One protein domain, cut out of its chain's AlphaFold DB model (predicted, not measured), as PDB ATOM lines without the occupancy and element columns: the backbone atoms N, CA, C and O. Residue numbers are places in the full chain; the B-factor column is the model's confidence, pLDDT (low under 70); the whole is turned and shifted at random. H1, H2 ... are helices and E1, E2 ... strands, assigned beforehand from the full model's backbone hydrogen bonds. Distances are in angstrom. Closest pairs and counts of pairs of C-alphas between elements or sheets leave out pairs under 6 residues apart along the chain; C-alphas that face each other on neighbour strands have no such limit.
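Overview. This is residues 24 to 64 of the 65 residues of an uncharacterized protein of Helianthus annuus (UniProt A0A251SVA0). A long, thin two-stranded hairpin of E1 and E2 runs on into one helix, H1, which sticks out beyond the hairpin's open end with residues 51 to 64 standing free. The printed part has 41 residues, in the order E1, E2, H1; the sheet E1 - E2 is antiparallel, and the class is mixed, helices and strands. It is an extended rod, 53 by 16 by 9 A, with a radius of gyration of the C-alphas of 17.1 A.

Arrangement. E1, residues 24 to 33, and E2, residues 36 to 48, form a hairpin, antiparallel at 157 degrees. N 29 and O 44, 2.8 A, and N 48 and O 24, 3.0 A, are within hydrogen-bond range. C-alphas 28 and 45 face each other at 4.5 A. E1 bends by 58 degrees at residue 27, E2 by 61 degrees at residue 39. H1, residues 50 to 62, is apart from E1; every O i to N i+4 pair in it is within hydrogen-bond range.

Along the chain. E1 spans 26.2 A from C-alpha 24 at (-24.289, 39.037, -13.985), E2 30.9 A, and H1 19.3 A to C-alpha 62 at (-11.164, 50.544, -32.296).

Size, cuts and confidence. The C-alphas farthest apart, of Gly 35 and Val 64, are 52.9 A apart. The printed part has no cut, and both links are tight. Residues 61 to 64 are under pLDDT 70.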
ATOM      1  N   LYS A  24     -23.061  39.416 -13.296       93.25
ATOM      2  CA  LYS A  24     -24.289  39.037 -13.985       93.25
ATOM      3  C   LYS A  24     -24.221  37.557 -14.350       93.25
ATOM      4  O   LYS A  24     -23.233  37.095 -14.920       93.25
ATOM      5  N   ILE A  25     -25.292  36.822 -14.067       94.31
ATOM      6  CA  ILE A  25     -25.454  35.450 -14.556       94.31
ATOM      7  C   ILE A  25     -25.884  35.530 -16.020       94.31
ATOM      8  O   ILE A  25     -26.949  36.067 -16.327       94.31
ATOM      9  N   ILE A  26     -25.055  35.008 -16.919       94.38
ATOM     10  CA  ILE A  26     -25.342  34.972 -18.358       94.38
ATOM     11  C   ILE A  26     -26.131  33.716 -18.709       94.38
ATOM     12  O   ILE A  26     -27.070  33.763 -19.501       94.38
ATOM     13  N   ARG A  27     -25.767  32.586 -18.098       95.38
ATOM     14  CA  ARG A  27     -26.459  31.316 -18.294       95.38
ATOM     15  C   ARG A  27     -26.371  30.468 -17.040       95.38
ATOM     16  O   ARG A  27     -25.352  30.480 -16.355       95.38
ATOM     17  N   LEU A  28     -27.450  29.748 -16.760       95.75
ATOM     18  CA  LEU A  28     -27.562  28.845 -15.626       95.75
ATOM     19  C   LEU A  28     -28.170  27.534 -16.112       95.75
ATOM     20  O   LEU A  28     -29.233  27.533 -16.734       95.75
ATOM     21  N   TRP A  29     -27.506  26.431 -15.798       94.69
ATOM     22  CA  TRP A  29     -28.013  25.085 -16.009       94.69
ATOM     23  C   TRP A  29     -28.177  24.400 -14.661       94.69
ATOM     24  O   TRP A  29     -27.322  24.505 -13.785       94.69
ATOM     25  N   LYS A  30     -29.296  23.694 -14.501       92.06
ATOM     26  CA  LYS A  30     -29.557  22.859 -13.330       92.06
ATOM     27  C   LYS A  30     -29.455  21.409 -13.757       92.06
ATOM     28  O   LYS A  30     -30.200  20.978 -14.636       92.06
ATOM     29  N   GLN A  31     -28.562  20.668 -13.125       91.75
ATOM     30  CA  GLN A  31     -28.511  19.224 -13.263       91.75
ATOM     31  C   GLN A  31     -29.316  18.620 -12.122       91.75
ATOM     32  O   GLN A  31     -28.991  18.814 -10.952       91.75
ATOM     33  N   THR A  32     -30.401  17.929 -12.453       92.31
ATOM     34  CA  THR A  32     -31.231  17.246 -11.459       92.31
ATOM     35  C   THR A  32     -30.666  15.874 -11.127       92.31
ATOM     36  O   THR A  32     -30.046  15.232 -11.977       92.31
ATOM     37  N   VAL A  33     -30.930  15.387  -9.918       90.19
ATOM     38  CA  VAL A  33     -30.557  14.029  -9.512       90.19
ATOM     39  C   VAL A  33     -31.237  13.010 -10.434       90.19
ATOM     40  O   VAL A  33     -32.424  13.118 -10.763       90.19
ATOM     41  N   ARG A  34     -30.489  11.987 -10.863       82.31
ATOM     42  CA  ARG A  34     -31.032  10.907 -11.694       82.31
ATOM     43  C   ARG A  34     -32.124  10.167 -10.918       82.31
ATOM     44  O   ARG A  34     -31.858   9.589  -9.873       82.31
ATOM     45  N   GLY A  35     -33.344  10.170 -11.449       83.75
ATOM     46  CA  GLY A  35     -34.502   9.533 -10.813       83.75
ATOM     47  C   GLY A  35     -35.293  10.440  -9.867       83.75
ATOM     48  O   GLY A  35     -36.388  10.054  -9.468       83.75
ATOM     49  N   ASN A  36     -34.814  11.655  -9.572       87.62
ATOM     50  CA  ASN A  36     -35.578  12.650  -8.823       87.62
ATOM     51  C   ASN A  36     -35.427  14.059  -9.436       87.62
ATOM     52  O   ASN A  36     -34.541  14.819  -9.046       87.62
ATOM     53  N   PRO A  37     -36.316  14.457 -10.366       81.75
ATOM     54  CA  PRO A  37     -36.241  15.757 -11.034       81.75
ATOM     55  C   PRO A  37     -36.539  16.950 -10.110       81.75
ATOM     56  O   PRO A  37     -36.379  18.095 -10.526       81.75
ATOM     57  N   LYS A  38     -36.990  16.712  -8.869       86.69
ATOM     58  CA  LYS A  38     -37.231  17.775  -7.882       86.69
ATOM     59  C   LYS A  38     -35.964  18.176  -7.124       86.69
ATOM     60  O   LYS A  38     -35.936  19.256  -6.541       86.69
ATOM     61  N   GLU A  39     -34.927  17.344  -7.148       89.75
ATOM     62  CA  GLU A  39     -33.660  17.609  -6.470       89.75
ATOM     63  C   GLU A  39     -32.599  18.072  -7.466       89.75
ATOM     64  O   GLU A  39     -32.390  17.461  -8.514       89.75
ATOM     65  N   THR A  40     -31.921  19.171  -7.138       89.25
ATOM     66  CA  THR A  40     -30.798  19.687  -7.930       89.25
ATOM     67  C   THR A  40     -29.505  19.085  -7.394       89.25
ATOM     68  O   THR A  40     -29.162  19.305  -6.237       89.25
ATOM     69  N   TYR A  41     -28.804  18.333  -8.237       91.06
ATOM     70  CA  TYR A  41     -27.497  17.755  -7.942       91.06
ATOM     71  C   TYR A  41     -26.379  18.789  -8.105       91.06
ATOM     72  O   TYR A  41     -25.521  18.922  -7.238       91.06
ATOM     73  N   ALA A  42     -26.409  19.544  -9.206       92.38
ATOM     74  CA  ALA A  42     -25.396  20.546  -9.515       92.38
ATOM     75  C   ALA A  42     -26.002  21.750 -10.239       92.38
ATOM     76  O   ALA A  42     -27.028  21.650 -10.922       92.38
ATOM     77  N   ILE A  43     -25.341  22.897 -10.097       93.81
ATOM     78  CA  ILE A  43     -25.623  24.103 -10.868       93.81
ATOM     79  C   ILE A  43     -24.349  24.472 -11.605       93.81
ATOM     80  O   ILE A  43     -23.312  24.701 -10.990       93.81
ATOM     81  N   GLU A  44     -24.456  24.569 -12.920       95.06
ATOM     82  CA  GLU A  44     -23.405  25.116 -13.764       95.06
ATOM     83  C   GLU A  44     -23.827  26.510 -14.207       95.06
ATOM     84  O   GLU A  44     -25.005  26.770 -14.477       95.06
ATOM     85  N   MET A  45     -22.871  27.430 -14.267       95.38
ATOM     86  CA  MET A  45     -23.157  28.819 -14.594       95.38
ATOM     87  C   MET A  45     -22.025  29.463 -15.383       95.38
ATOM     88  O   MET A  45     -20.853  29.193 -15.146       95.38
ATOM     89  N   ILE A  46     -22.408  30.348 -16.303       94.56
ATOM     90  CA  ILE A  46     -21.502  31.310 -16.931       94.56
ATOM     91  C   ILE A  46     -21.785  32.672 -16.303       94.56
ATOM     92  O   ILE A  46     -22.920  33.162 -16.346       94.56
ATOM     93  N   LEU A  47     -20.744  33.266 -15.727       93.50
ATOM     94  CA  LEU A  47     -20.769  34.556 -15.046       93.50
ATOM     95  C   LEU A  47     -19.977  35.590 -15.850       93.50
ATOM     96  O   LEU A  47     -19.046  35.243 -16.570       93.50
ATOM     97  N   MET A  48     -20.354  36.857 -15.713       92.88
ATOM     98  CA  MET A  48     -19.665  37.991 -16.331       92.88
ATOM     99  C   MET A  48     -19.652  39.161 -15.348       92.88
ATOM    100  O   MET A  48     -20.699  39.493 -14.785       92.88
ATOM    101  N   ASP A  49     -18.494  39.776 -15.130       92.50
ATOM    102  CA  ASP A  49     -18.345  40.979 -14.309       92.50
ATOM    103  C   ASP A  49     -18.283  42.253 -15.172       92.50
ATOM    104  O   ASP A  49     -18.594  42.238 -16.365       92.50
ATOM    105  N   GLU A  50     -17.970  43.387 -14.547       88.25
ATOM    106  CA  GLU A  50     -17.936  44.695 -15.206       88.25
ATOM    107  C   GLU A  50     -16.758  44.880 -16.175       88.25
ATOM    108  O   GLU A  50     -16.882  45.647 -17.133       88.25
ATOM    109  N   GLU A  51     -15.650  44.162 -15.976       87.12
ATOM    110  CA  GLU A  51     -14.441  44.307 -16.790       87.12
ATOM    111  C   GLU A  51     -14.695  43.885 -18.243       87.12
ATOM    112  O   GLU A  51     -14.301  44.577 -19.186       87.12
ATOM    113  N   VAL A  52     -15.453  42.804 -18.437       80.56
ATOM    114  CA  VAL A  52     -15.785  42.287 -19.772       80.56
ATOM    115  C   VAL A  52     -16.571  43.303 -20.609       80.56
ATOM    116  O   VAL A  52     -16.353  43.402 -21.818       80.56
ATOM    117  N   TYR A  53     -17.449  44.106 -19.994       76.00
ATOM    118  CA  TYR A  53     -18.176  45.157 -20.717       76.00
ATOM    119  C   TYR A  53     -17.235  46.248 -21.230       76.00
ATOM    120  O   TYR A  53     -17.399  46.710 -22.358       76.00
ATOM    121  N   GLN A  54     -16.244  46.636 -20.423       75.88
ATOM    122  CA  GLN A  54     -15.255  47.645 -20.804       75.88
ATOM    123  C   GLN A  54     -14.353  47.140 -21.932       75.88
ATOM    124  O   GLN A  54     -14.107  47.862 -22.896       75.88
ATOM    125  N   GLN A  55     -13.909  45.882 -21.855       78.25
ATOM    126  CA  GLN A  55     -13.090  45.275 -22.903       78.25
ATOM    127  C   GLN A  55     -13.850  45.179 -24.233       78.25
ATOM    128  O   GLN A  55     -13.342  45.641 -25.252       78.25
ATOM    129  N   LEU A  56     -15.089  44.672 -24.225       75.75
ATOM    130  CA  LEU A  56     -15.919  44.595 -25.432       75.75
ATOM    131  C   LEU A  56     -16.188  45.979 -26.032       75.75
ATOM    132  O   LEU A  56     -16.079  46.149 -27.243       75.75
ATOM    133  N   PHE A  57     -16.514  46.969 -25.198       74.19
ATOM    134  CA  PHE A  57     -16.732  48.340 -25.649       74.19
ATOM    135  C   PHE A  57     -15.483  48.922 -26.323       74.19
ATOM    136  O   PHE A  57     -15.579  49.442 -27.434       74.19
ATOM    137  N   ASN A  58     -14.310  48.762 -25.706       74.06
ATOM    138  CA  ASN A  58     -13.046  49.243 -26.257       74.06
ATOM    139  C   ASN A  58     -12.705  48.548 -27.583       74.06
ATOM    140  O   ASN A  58     -12.404  49.225 -28.562       74.06
ATOM    141  N   THR A  59     -12.807  47.218 -27.658       75.31
ATOM    142  CA  THR A  59     -12.541  46.464 -28.896       75.31
ATOM    143  C   THR A  59     -13.471  46.877 -30.037       75.31
ATOM    144  O   THR A  59     -13.030  46.995 -31.178       75.31
ATOM    145  N   LEU A  60     -14.749  47.125 -29.743       73.81
ATOM    146  CA  LEU A  60     -15.715  47.566 -30.747       73.81
ATOM    147  C   LEU A  60     -15.467  49.012 -31.202       73.81
ATOM    148  O   LEU A  60     -15.697  49.317 -32.367       73.81
ATOM    149  N   LEU A  61     -14.955  49.883 -30.328       69.38
ATOM    150  CA  LEU A  61     -14.595  51.261 -30.678       69.38
ATOM    151  C   LEU A  61     -13.407  51.338 -31.644       69.38
ATOM    152  O   LEU A  61     -13.474  52.087 -32.614       69.38
ATOM    153  N   PHE A  62     -12.358  50.535 -31.433       61.78
ATOM    154  CA  PHE A  62     -11.164  50.544 -32.296       61.78
ATOM    155  C   PHE A  62     -11.401  49.989 -33.707       61.78
ATOM    156  O   PHE A  62     -10.619  50.275 -34.607       61.78
ATOM    157  N   HIS A  63     -12.463  49.209 -33.927       59.25
ATOM    158  CA  HIS A  63     -12.819  48.716 -35.263       59.25
ATOM    159  C   HIS A  63     -13.721  49.674 -36.062       59.25
ATOM    160  O   HIS A  63     -14.012  49.389 -37.222       59.25
ATOM    161  N   VAL A  64     -14.165  50.790 -35.469       56.47
ATOM    162  CA  VAL A  64     -15.064  51.774 -36.108       56.47
ATOM    163  C   VAL A  64     -14.356  53.108 -36.430       56.47
ATOM    164  O   VAL A  64     -14.952  53.979 -37.060       56.47
TER     165      VAL A  64